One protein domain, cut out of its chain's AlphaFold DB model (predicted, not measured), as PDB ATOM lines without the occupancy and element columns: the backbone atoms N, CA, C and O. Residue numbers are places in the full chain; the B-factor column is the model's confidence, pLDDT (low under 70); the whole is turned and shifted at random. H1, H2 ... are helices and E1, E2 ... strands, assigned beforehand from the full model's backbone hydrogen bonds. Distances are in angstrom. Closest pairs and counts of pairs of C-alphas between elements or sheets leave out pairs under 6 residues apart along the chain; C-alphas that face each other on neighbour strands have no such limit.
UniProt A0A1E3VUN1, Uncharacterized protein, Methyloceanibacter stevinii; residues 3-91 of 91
ATOM      1  N   ALA A   3      -1.618  39.307  48.644       95.12
ATOM      2  CA  ALA A   3      -1.005  39.246  49.962       95.12
ATOM      3  C   ALA A   3      -0.769  40.661  50.481       95.12
ATOM      4  O   ALA A   3      -0.486  41.572  49.701       95.12
ATOM      5  N   THR A   4      -0.953  40.854  51.784       95.31
ATOM      6  CA  THR A   4      -0.837  42.161  52.444       95.31
ATOM      7  C   THR A   4       0.175  42.066  53.556       95.31
ATOM      8  O   THR A   4       0.152  41.092  54.300       95.31
ATOM      9  N   ASP A   5       1.022  43.078  53.648       96.00
ATOM     10  CA  ASP A   5       2.025  43.200  54.694       96.00
ATOM     11  C   ASP A   5       2.256  44.682  55.006       96.00
ATOM     12  O   ASP A   5       1.845  45.566  54.241       96.00
ATOM     13  N   ASP A   6       2.886  44.961  56.133       95.56
ATOM     14  CA  ASP A   6       3.068  46.302  56.655       95.56
ATOM     15  C   ASP A   6       4.518  46.594  57.036       95.56
ATOM     16  O   ASP A   6       5.431  45.781  56.894       95.56
ATOM     17  N   GLY A   7       4.777  47.842  57.406       95.81
ATOM     18  CA  GLY A   7       6.121  48.246  57.756       95.81
ATOM     19  C   GLY A   7       6.250  49.682  58.235       95.81
ATOM     20  O   GLY A   7       5.360  50.514  58.018       95.81
ATOM     21  N   PRO A   8       7.409  49.998  58.839       95.75
ATOM     22  CA  PRO A   8       7.708  51.339  59.334       95.75
ATOM     23  C   PRO A   8       7.790  52.381  58.207       95.75
ATOM     24  O   PRO A   8       7.556  53.563  58.440       95.75
ATOM     25  N   PHE A   9       8.085  51.962  56.975       95.44
ATOM     26  CA  PHE A   9       8.144  52.827  55.799       95.44
ATOM     27  C   PHE A   9       7.709  52.082  54.530       95.44
ATOM     28  O   PHE A   9       7.760  50.853  54.458       95.44
ATOM     29  N   LYS A  10       7.285  52.839  53.508       95.50
ATOM     30  CA  LYS A  10       6.641  52.308  52.295       95.50
ATOM     31  C   LYS A  10       7.465  51.233  51.585       95.50
ATOM     32  O   LYS A  10       6.913  50.204  51.220       95.50
ATOM     33  N   SER A  11       8.769  51.439  51.387       96.62
ATOM     34  CA  SER A  11       9.611  50.467  50.670       96.62
ATOM     35  C   SER A  11       9.706  49.119  51.391       96.62
ATOM     36  O   SER A  11       9.697  48.086  50.725       96.62
ATOM     37  N   PHE A  12       9.708  49.119  52.728       97.62
ATOM     38  CA  PHE A  12       9.665  47.889  53.518       97.62
ATOM     39  C   PHE A  12       8.347  47.145  53.300       97.62
ATOM     40  O   PHE A  12       8.361  45.984  52.900       97.62
ATOM     41  N   ALA A  13       7.211  47.830  53.478       97.06
ATOM     42  CA  ALA A  13       5.885  47.231  53.317       97.06
ATOM     43  C   ALA A  13       5.661  46.692  51.888       97.06
ATOM     44  O   ALA A  13       5.058  45.637  51.688       97.06
ATOM     45  N   VAL A  14       6.204  47.372  50.872       97.81
ATOM     46  CA  VAL A  14       6.208  46.882  49.485       97.81
ATOM     47  C   VAL A  14       6.949  45.552  49.388       97.81
ATOM     48  O   VAL A  14       6.377  44.577  48.902       97.81
ATOM     49  N   GLN A  15       8.197  45.493  49.858       98.12
ATOM     50  CA  GLN A  15       9.021  44.287  49.778       98.12
ATOM     51  C   GLN A  15       8.413  43.119  50.564       98.12
ATOM     52  O   GLN A  15       8.402  41.987  50.073       98.12
ATOM     53  N   ALA A  16       7.872  43.402  51.748       97.75
ATOM     54  CA  ALA A  16       7.196  42.427  52.589       97.75
ATOM     55  C   ALA A  16       5.945  41.868  51.881       97.75
ATOM     56  O   ALA A  16       5.848  40.662  51.661       97.75
ATOM     57  N   SER A  17       5.077  42.735  51.341       97.19
ATOM     58  CA  SER A  17       3.863  42.302  50.627       97.19
ATOM     59  C   SER A  17       4.151  41.496  49.352       97.19
ATOM     60  O   SER A  17       3.427  40.548  49.040       97.19
ATOM     61  N   LEU A  18       5.216  41.832  48.615       97.75
ATOM     62  CA  LEU A  18       5.670  41.066  47.450       97.75
ATOM     63  C   LEU A  18       6.221  39.694  47.855       97.75
ATOM     64  O   LEU A  18       5.973  38.703  47.167       97.75
ATOM     65  N   THR A  19       6.942  39.626  48.975       98.25
ATOM     66  CA  THR A  19       7.468  38.370  49.525       98.25
ATOM     67  C   THR A  19       6.330  37.463  49.983       98.25
ATOM     68  O   THR A  19       6.298  36.290  49.612       98.25
ATOM     69  N   ALA A  20       5.343  38.015  50.689       96.75
ATOM     70  CA  ALA A  20       4.133  37.298  51.063       96.75
ATOM     71  C   ALA A  20       3.381  36.778  49.823       96.75
ATOM     72  O   ALA A  20       3.024  35.604  49.766       96.75
ATOM     73  N   LEU A  21       3.226  37.600  48.774       96.81
ATOM     74  CA  LEU A  21       2.581  37.177  47.523       96.81
ATOM     75  C   LEU A  21       3.335  36.023  46.851       96.81
ATOM     76  O   LEU A  21       2.711  35.085  46.360       96.81
ATOM     77  N   LYS A  22       4.671  36.077  46.834       96.81
ATOM     78  CA  LYS A  22       5.506  34.994  46.304       96.81
ATOM     79  C   LYS A  22       5.279  33.695  47.079       96.81
ATOM     80  O   LYS A  22       5.092  32.658  46.453       96.81
ATOM     81  N   ASN A  23       5.246  33.755  48.408       97.19
ATOM     82  CA  ASN A  23       5.016  32.580  49.250       97.19
ATOM     83  C   ASN A  23       3.637  31.954  48.993       97.19
ATOM     84  O   ASN A  23       3.542  30.737  48.849       97.19
ATOM     85  N   GLU A  24       2.592  32.771  48.842       95.12
ATOM     86  CA  GLU A  24       1.248  32.301  48.475       95.12
ATOM     87  C   GLU A  24       1.230  31.590  47.111       95.12
ATOM     88  O   GLU A  24       0.606  30.539  46.946       95.12
ATOM     89  N   ILE A  25       1.952  32.130  46.123       95.38
ATOM     90  CA  ILE A  25       2.072  31.514  44.795       95.38
ATOM     91  C   ILE A  25       2.798  30.165  44.878       95.38
ATOM     92  O   ILE A  25       2.346  29.195  44.268       95.38
ATOM     93  N   GLU A  26       3.896  30.071  45.632       95.94
ATOM     94  CA  GLU A  26       4.623  28.809  45.825       95.94
ATOM     95  C   GLU A  26       3.777  27.770  46.580       95.94
ATOM     96  O   GLU A  26       3.763  26.595  46.207       95.94
ATOM     97  N   ALA A  27       2.988  28.192  47.573       94.31
ATOM     98  CA  ALA A  27       2.044  27.317  48.265       94.31
ATOM     99  C   ALA A  27       0.977  26.753  47.308       94.31
ATOM    100  O   ALA A  27       0.649  25.565  47.363       94.31
ATOM    101  N   VAL A  28       0.466  27.574  46.384       91.94
ATOM    102  CA  VAL A  28      -0.469  27.129  45.339       91.94
ATOM    103  C   VAL A  28       0.197  26.164  44.366       91.94
ATOM    104  O   VAL A  28      -0.380  25.114  44.090       91.94
ATOM    105  N   LYS A  29       1.417  26.446  43.900       94.88
ATOM    106  CA  LYS A  29       2.171  25.510  43.049       94.88
ATOM    107  C   LYS A  29       2.320  24.141  43.705       94.88
ATOM    108  O   LYS A  29       2.000  23.128  43.084       94.88
ATOM    109  N   ALA A  30       2.724  24.117  44.976       95.12
ATOM    110  CA  ALA A  30       2.864  22.888  45.750       95.12
ATOM    111  C   ALA A  30       1.523  22.151  45.905       95.12
ATOM    112  O   ALA A  30       1.449  20.945  45.665       95.12
ATOM    113  N   LYS A  31       0.447  22.878  46.238       93.25
ATOM    114  CA  LYS A  31      -0.902  22.317  46.404       93.25
ATOM    115  C   LYS A  31      -1.424  21.656  45.126       93.25
ATOM    116  O   LYS A  31      -1.995  20.572  45.198       93.25
ATOM    117  N   TRP A  32      -1.230  22.295  43.975       92.56
ATOM    118  CA  TRP A  32      -1.712  21.796  42.682       92.56
ATOM    119  C   TRP A  32      -0.692  20.934  41.936       92.56
ATOM    120  O   TRP A  32      -0.992  20.448  40.851       92.56
ATOM    121  N   ARG A  33       0.493  20.710  42.520       94.44
ATOM    122  CA  ARG A  33       1.596  19.938  41.926       94.44
ATOM    123  C   ARG A  33       2.006  20.445  40.536       94.44
ATOM    124  O   ARG A  33       2.382  19.657  39.673       94.44
ATOM    125  N   VAL A  34       1.949  21.760  40.330       94.25
ATOM    126  CA  VAL A  34       2.399  22.415  39.094       94.25
ATOM    127  C   VAL A  34       3.784  23.016  39.302       94.25
ATOM    128  O   VAL A  34       4.054  23.644  40.324       94.25
ATOM    129  N   SER A  35       4.682  22.824  38.336       90.31
ATOM    130  CA  SER A  35       6.058  23.338  38.410       90.31
ATOM    131  C   SER A  35       6.164  24.806  37.996       90.31
ATOM    132  O   SER A  35       7.050  25.524  38.460       90.31
ATOM    133  N   GLN A  36       5.256  25.270  37.135       91.00
ATOM    134  CA  GLN A  36       5.243  26.630  36.612       91.00
ATOM    135  C   GLN A  36       3.831  27.204  36.591       91.00
ATOM    136  O   GLN A  36       2.845  26.482  36.499       91.00
ATOM    137  N   VAL A  37       3.768  28.529  36.690       93.75
ATOM    138  CA  VAL A  37       2.547  29.320  36.549       93.75
ATOM    139  C   VAL A  37       2.890  30.574  35.763       93.75
ATOM    140  O   VAL A  37       4.008  31.090  35.865       93.75
ATOM    141  N   THR A  38       1.929  31.099  35.016       94.88
ATOM    142  CA  THR A  38       2.054  32.428  34.415       94.88
ATOM    143  C   THR A  38       1.498  33.467  35.378       94.88
ATOM    144  O   THR A  38       0.406  33.301  35.928       94.88
ATOM    145  N   LEU A  39       2.257  34.545  35.577       96.25
ATOM    146  CA  LEU A  39       1.885  35.665  36.433       96.25
ATOM    147  C   LEU A  39       1.609  36.900  35.584       96.25
ATOM    148  O   LEU A  39       2.341  37.193  34.643       96.25
ATOM    149  N   SER A  40       0.570  37.639  35.948       97.00
ATOM    150  CA  SER A  40       0.299  38.977  35.420       97.00
ATOM    151  C   SER A  40      -0.185  39.887  36.549       97.00
ATOM    152  O   SER A  40      -0.801  39.393  37.501       97.00
ATOM    153  N   PRO A  41       0.087  41.201  36.490       96.88
ATOM    154  CA  PRO A  41      -0.309  42.122  37.544       96.88
ATOM    155  C   PRO A  41      -1.832  42.137  37.693       96.88
ATOM    156  O   PRO A  41      -2.570  42.248  36.713       96.88
ATOM    157  N   ALA A  42      -2.313  42.039  38.930       96.44
ATOM    158  CA  ALA A  42      -3.732  42.149  39.240       96.44
ATOM    159  C   ALA A  42      -3.931  43.222  40.298       96.44
ATOM    160  O   ALA A  42      -3.381  43.110  41.393       96.44
ATOM    161  N   ARG A  43      -4.740  44.238  39.979       94.06
ATOM    162  CA  ARG A  43      -5.001  45.344  40.898       94.06
ATOM    163  C   ARG A  43      -5.586  44.812  42.209       94.06
ATOM    164  O   ARG A  43      -6.682  44.241  42.185       94.06
ATOM    165  N   PRO A  44      -4.882  44.978  43.336       89.75
ATOM    166  CA  PRO A  44      -5.348  44.462  44.605       89.75
ATOM    167  C   PRO A  44      -6.482  45.322  45.153       89.75
ATOM    168  O   PRO A  44      -6.511  46.542  44.975       89.75
ATOM    169  N   LYS A  45      -7.401  44.671  45.865       83.12
ATOM    170  CA  LYS A  45      -8.278  45.344  46.826       83.12
ATOM    171  C   LYS A  45      -7.646  45.237  48.217       83.12
ATOM    172  O   LYS A  45      -6.932  44.260  48.458       83.12
ATOM    173  N   PRO A  46      -7.896  46.202  49.118       78.06
ATOM    174  CA  PRO A  46      -7.480  46.081  50.509       78.06
ATOM    175  C   PRO A  46      -7.965  44.757  51.104       78.06
ATOM    176  O   PRO A  46      -9.095  44.335  50.851       78.06
ATOM    177  N   ASN A  47      -7.096  44.076  51.849       80.88
ATOM    178  CA  ASN A  47      -7.478  42.845  52.528       80.88
ATOM    179  C   ASN A  47      -8.469  43.180  53.663       80.88
ATOM    180  O   ASN A  47      -8.089  43.950  54.548       80.88
ATOM    181  N   PRO A  48      -9.682  42.586  53.695       81.44
ATOM    182  CA  PRO A  48     -10.707  42.896  54.694       81.44
ATOM    183  C   PRO A  48     -10.260  42.744  56.148       81.44
ATOM    184  O   PRO A  48     -10.756  43.475  56.999       81.44
ATOM    185  N   TYR A  49      -9.315  41.837  56.428       82.00
ATOM    186  CA  TYR A  49      -8.725  41.687  57.761       82.00
ATOM    187  C   TYR A  49      -8.003  42.964  58.215       82.00
ATOM    188  O   TYR A  49      -8.092  43.357  59.373       82.00
ATOM    189  N   TRP A  50      -7.312  43.633  57.290       81.06
ATOM    190  CA  TRP A  50      -6.624  44.893  57.555       81.06
ATOM    191  C   TRP A  50      -7.590  46.074  57.501       81.06
ATOM    192  O   TRP A  50      -7.554  46.950  58.364       81.06
ATOM    193  N   ARG A  51      -8.419  46.121  56.451       84.19
ATOM    194  CA  ARG A  51      -9.465  47.126  56.237       84.19
ATOM    195  C   ARG A  51     -10.338  46.739  55.039       84.19
ATOM    196  O   ARG A  51      -9.814  46.327  54.009       84.19
ATOM    197  N   GLY A  52     -11.653  46.946  55.134       82.88
ATOM    198  CA  GLY A  52     -12.579  46.687  54.020       82.88
ATOM    199  C   GLY A  52     -12.468  47.675  52.850       82.88
ATOM    200  O   GLY A  52     -12.624  47.284  51.697       82.88
ATOM    201  N   GLU A  53     -12.156  48.942  53.129       87.25
ATOM    202  CA  GLU A  53     -12.031  50.004  52.124       87.25
ATOM    203  C   GLU A  53     -11.014  51.055  52.570       87.25
ATOM    204  O   GLU A  53     -10.927  51.370  53.752       87.25
ATOM    205  N   VAL A  54     -10.247  51.615  51.636       90.12
ATOM    206  CA  VAL A  54      -9.257  52.662  51.912       90.12
ATOM    207  C   VAL A  54      -9.745  53.959  51.281       90.12
ATOM    208  O   VAL A  54      -9.968  54.013  50.072       90.12
ATOM    209  N   THR A  55      -9.900  55.004  52.095       91.12
ATOM    210  CA  THR A  55     -10.286  56.327  51.599       91.12
ATOM    211  C   THR A  55      -9.172  56.923  50.731       91.12
ATOM    212  O   THR A  55      -7.991  56.641  50.966       91.12
ATOM    213  N   PRO A  56      -9.504  57.739  49.709       92.06
ATOM    214  CA  PRO A  56      -8.525  58.225  48.738       92.06
ATOM    215  C   PRO A  56      -7.284  58.910  49.334       92.06
ATOM    216  O   PRO A  56      -6.185  58.749  48.808       92.06
ATOM    217  N   ASP A  57      -7.452  59.635  50.438       94.25
ATOM    218  CA  ASP A  57      -6.420  60.398  51.150       94.25
ATOM    219  C   ASP A  57      -5.384  59.522  51.876       94.25
ATOM    220  O   ASP A  57      -4.262  59.960  52.131       94.25
ATOM    221  N   LEU A  58      -5.729  58.266  52.174       94.12
ATOM    222  CA  LEU A  58      -4.829  57.328  52.840       94.12
ATOM    223  C   LEU A  58      -3.897  56.611  51.863       94.12
ATOM    224  O   LEU A  58      -2.910  56.017  52.307       94.12
ATOM    225  N   TYR A  59      -4.179  56.637  50.556       95.19
ATOM    226  CA  TYR A  59      -3.334  55.962  49.578       95.19
ATOM    227  C   TYR A  59      -1.964  56.623  49.456       95.19
ATOM    228  O   TYR A  59      -1.819  57.815  49.198       95.19
ATOM    229  N   GLN A  60      -0.931  55.794  49.531       95.19
ATOM    230  CA  GLN A  60       0.450  56.203  49.335       95.19
ATOM    231  C   GLN A  60       0.845  55.993  47.872       95.19
ATOM    232  O   GLN A  60       1.519  55.018  47.531       95.19
ATOM    233  N   LYS A  61       0.425  56.898  46.986       94.19
ATOM    234  CA  LYS A  61       0.780  56.859  45.555       94.19
ATOM    235  C   LYS A  61       2.268  57.203  45.309       94.19
ATOM    236  O   LYS A  61       2.913  57.761  46.196       94.19
ATOM    237  N   PRO A  62       2.857  56.822  44.159       95.62
ATOM    238  CA  PRO A  62       2.286  55.963  43.120       95.62
ATOM    239  C   PRO A  62       2.181  54.501  43.569       95.62
ATOM    240  O   PRO A  62       2.863  54.077  44.508       95.62
ATOM    241  N   ASP A  63       1.316  53.751  42.888       95.94
ATOM    242  CA  ASP A  63       1.324  52.289  42.962       95.94
ATOM    243  C   ASP A  63       2.594  51.750  42.295       95.94
ATOM    244  O   ASP A  63       3.186  52.410  41.438       95.94
ATOM    245  N   ILE A  64       2.995  50.539  42.668       96.56
ATOM    246  CA  ILE A  64       4.149  49.866  42.069       96.56
ATOM    247  C   ILE A  64       3.619  48.736  41.201       96.56
ATOM    248  O   ILE A  64       2.909  47.857  41.684       96.56
ATOM    249  N   ILE A  65       3.934  48.778  39.912       96.88
ATOM    250  CA  ILE A  65       3.472  47.796  38.934       96.88
ATOM    251  C   ILE A  65       4.704  47.169  38.294       96.88
ATOM    252  O   ILE A  65       5.573  47.871  37.784       96.88
ATOM    253  N   THR A  66       4.774  45.846  38.332       95.81
ATOM    254  CA  THR A  66       5.782  45.045  37.640       95.81
ATOM    255  C   THR A  66       5.109  44.190  36.568       95.81
ATOM    256  O   THR A  66       3.884  44.162  36.442       95.81
ATOM    257  N   SER A  67       5.905  43.438  35.807       95.81
ATOM    258  CA  SER A  67       5.384  42.449  34.856       95.81
ATOM    259  C   SER A  67       4.577  41.327  35.520       95.81
ATOM    260  O   SER A  67       3.834  40.633  34.833       95.81
ATOM    261  N   THR A  68       4.695  41.143  36.839       96.06
ATOM    262  CA  THR A  68       4.090  40.017  37.565       96.06
ATOM    263  C   THR A  68       3.146  40.430  38.689       96.06
ATOM    264  O   THR A  68       2.323  39.611  39.090       96.06
ATOM    265  N   ALA A  69       3.222  41.665  39.198       97.44
ATOM    266  CA  ALA A  69       2.449  42.102  40.357       97.44
ATOM    267  C   ALA A  69       2.049  43.585  40.293       97.44
ATOM    268  O   ALA A  69       2.763  44.422  39.747       97.44
ATOM    269  N   HIS A  70       0.912  43.917  40.906       98.06
ATOM    270  CA  HIS A  70       0.496  45.291  41.206       98.06
ATOM    271  C   HIS A  70       0.419  45.451  42.721       98.06
ATOM    272  O   HIS A  70      -0.331  44.741  43.387       98.06
ATOM    273  N   THR A  71       1.177  46.396  43.263       97.62
ATOM    274  CA  THR A  71       1.203  46.744  44.681       97.62
ATOM    275  C   THR A  71       0.545  48.101  44.912       97.62
ATOM    276  O   THR A  71       0.926  49.104  44.308       97.62
ATOM    277  N   THR A  72      -0.442  48.138  45.803       96.62
ATOM    278  CA  THR A  72      -1.078  49.369  46.293       96.62
ATOM    279  C   THR A  72      -0.782  49.515  47.778       96.62
ATOM    280  O   THR A  72      -0.940  48.551  48.523       96.62
ATOM    281  N   CYS A  73      -0.381  50.711  48.202       95.75
ATOM    282  CA  CYS A  73      -0.049  51.005  49.594       95.75
ATOM    283  C   CYS A  73      -0.952  52.091  50.166       95.75
ATOM    284  O   CYS A  73      -1.404  52.985  49.444       95.75
ATOM    285  N   TRP A  74      -1.177  52.041  51.470       95.50
ATOM    286  CA  TRP A  74      -1.941  53.029  52.214       95.50
ATOM    287  C   TRP A  74      -1.408  53.184  53.636       95.50
ATOM    288  O   TRP A  74      -0.634  52.361  54.128       95.50
ATOM    289  N   ARG A  75      -1.806  54.266  54.301       94.88
ATOM    290  CA  ARG A  75      -1.461  54.503  55.701       94.88
ATOM    291  C   ARG A  75      -2.293  53.599  56.614       94.88
ATOM    292  O   ARG A  75      -3.523  53.633  56.570       94.88
ATOM    293  N   GLY A  76      -1.616  52.775  57.413       90.50
ATOM    294  CA  GLY A  76      -2.244  51.923  58.420       90.50
ATOM    295  C   GLY A  76      -2.588  52.681  59.701       90.50
ATOM    296  O   GLY A  76      -2.257  53.855  59.857       90.50
ATOM    297  N   VAL A  77      -3.278  51.994  60.618       86.94
ATOM    298  CA  VAL A  77      -3.607  52.531  61.952       86.94
ATOM    299  C   VAL A  77      -2.439  52.330  62.917       86.94
ATOM    300  O   VAL A  77      -2.072  53.253  63.632       86.94
ATOM    301  N   VAL A  78      -1.864  51.123  62.918       86.44
ATOM    302  CA  VAL A  78      -0.715  50.761  63.761       86.44
ATOM    303  C   VAL A  78       0.582  51.049  63.016       86.44
ATOM    304  O   VAL A  78       1.395  51.854  63.462       86.44
ATOM    305  N   SER A  79       0.746  50.440  61.843       90.88
ATOM    306  CA  SER A  79       1.937  50.637  61.023       90.88
ATOM    307  C   SER A  79       1.777  51.807  60.053       90.88
ATOM    308  O   SER A  79       0.729  51.935  59.410       90.88
ATOM    309  N   PRO A  80       2.822  52.638  59.869       94.38
ATOM    310  CA  PRO A  80       2.769  53.795  58.978       94.38
ATOM    311  C   PRO A  80       2.427  53.457  57.527       94.38
ATOM    312  O   PRO A  80       1.859  54.292  56.821       94.38
ATOM    313  N   SER A  81       2.795  52.259  57.062       96.12
ATOM    314  CA  SER A  81       2.561  51.807  55.691       96.12
ATOM    315  C   SER A  81       2.062  50.371  55.681       96.12
ATOM    316  O   SER A  81       2.683  49.501  56.281       96.12
ATOM    317  N   VAL A  82       0.967  50.133  54.968       95.81
ATOM    318  CA  VAL A  82       0.403  48.809  54.687       95.81
ATOM    319  C   VAL A  82       0.286  48.691  53.176       95.81
ATOM    320  O   VAL A  82      -0.222  49.605  52.526       95.81
ATOM    321  N   CYS A  83       0.767  47.597  52.600       96.44
ATOM    322  CA  CYS A  83       0.743  47.369  51.163       96.44
ATOM    323  C   CYS A  83       0.112  46.019  50.846       96.44
ATOM    324  O   CYS A  83       0.461  45.005  51.442       96.44
ATOM    325  N   THR A  84      -0.768  45.988  49.848       96.50
ATOM    326  CA  THR A  84      -1.219  44.739  49.231       96.50
ATOM    327  C   THR A  84      -0.596  44.602  47.863       96.50
ATOM    328  O   THR A  84      -0.694  45.518  47.048       96.50
ATOM    329  N   SER A  85      -0.018  43.437  47.599       97.50
ATOM    330  CA  SER A  85       0.455  43.021  46.284       97.50
ATOM    331  C   SER A  85      -0.503  42.002  45.677       97.50
ATOM    332  O   SER A  85      -0.992  41.108  46.370       97.50
ATOM    333  N   GLY A  86      -0.776  42.132  44.380       96.88
ATOM    334  CA  GLY A  86      -1.702  41.278  43.647       96.88
ATOM    335  C   GLY A  86      -1.162  40.766  42.320       96.88
ATOM    336  O   GLY A  86      -0.612  41.525  41.522       96.88
ATOM    337  N   ALA A  87      -1.382  39.477  42.068       97.25
ATOM    338  CA  ALA A  87      -1.077  38.817  40.803       97.25
ATOM    339  C   ALA A  87      -2.223  37.896  40.374       97.25
ATOM    340  O   ALA A  87      -2.805  37.172  41.189       97.25
ATOM    341  N   LYS A  88      -2.540  37.884  39.081       95.88
ATOM    342  CA  LYS A  88      -3.342  36.831  38.463       95.88
ATOM    343  C   LYS A  88      -2.409  35.668  38.147       95.88
ATOM    344  O   LYS A  88      -1.369  35.863  37.523       95.88
ATOM    345  N   VAL A  89      -2.795  34.484  38.608       93.44
ATOM    346  CA  VAL A  89      -2.042  33.239  38.449       93.44
ATOM    347  C   VAL A  89      -2.842  32.344  37.513       93.44
ATOM    348  O   VAL A  89      -4.017  32.098  37.784       93.44
ATOM    349  N   CYS A  90      -2.220  31.900  36.424       89.62
ATOM    350  CA  CYS A  90      -2.782  30.932  35.481       89.62
ATOM    351  C   CYS A  90      -1.880  29.690  35.449       89.62
ATOM    352  O   CYS A  90      -0.653  29.835  35.487       89.62
ATOM    353  N   TRP A  91      -2.480  28.503  35.385       79.31
ATOM    354  CA  TRP A  91      -1.810  27.203  35.303       79.31
ATOM    355  C   TRP A  91      -2.579  26.271  34.371       79.31
ATOM    356  O   TRP A  91      -3.798  26.510  34.194       79.31
TER     357      TRP A  91
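Overview. This is residues 3 to 91 of the 91 residues of an uncharacterized protein of Methyloceanibacter stevinii (UniProt A0A1E3VUN1). One long helix, H1, packs along a small antiparallel sheet built round one long strand, E4, with E1 and E3 on either side of it and E2 beside its residues 87 to 90. A long loop, residues 42 to 69, joins E2 to E3. The printed part has 89 residues, with one named helix and four named strands in the order E1, H1, E2, E3, E4; the class is mixed. It is compact, radius of gyration of the C-alphas 13.2 A, and spans 40 by 23 by 21 A.

Along the chain. Find C-alpha 3 at (-1.005, 39.246, 49.962), where E1, residues 3 to 7, begins. H1 follows, residues 10 to 32, 33.1 A long. Then come E2, residues 38 to 41, E3, residues 70 to 74, and E4, residues 81 to 90, 29.5 A, ending at (-2.782, 30.932, 35.481).

Arrangement. Beside E4, look for E1 on one side, N 5 and O 83 3.0 A apart, and E3, its hairpin partner, on the other side, N 72 and O 84 2.9 A apart. E2 pairs with E4 through N 40 and O 88, 3.1 A. H1 is at the sheet's level, height 3.5 A; its closest C-alpha pair with E4 is Lys 10 and Ser 81, 5.3 A. In H1 every O i to N i+4 pair is within hydrogen-bond range.

Size, cuts and confidence. The farthest C-alphas, of Arg 33 and Asp 57, are 42.3 A apart. The printed part has no cut, the link E2 to E3 is long, and no printed residue is under 70 in pLDDT.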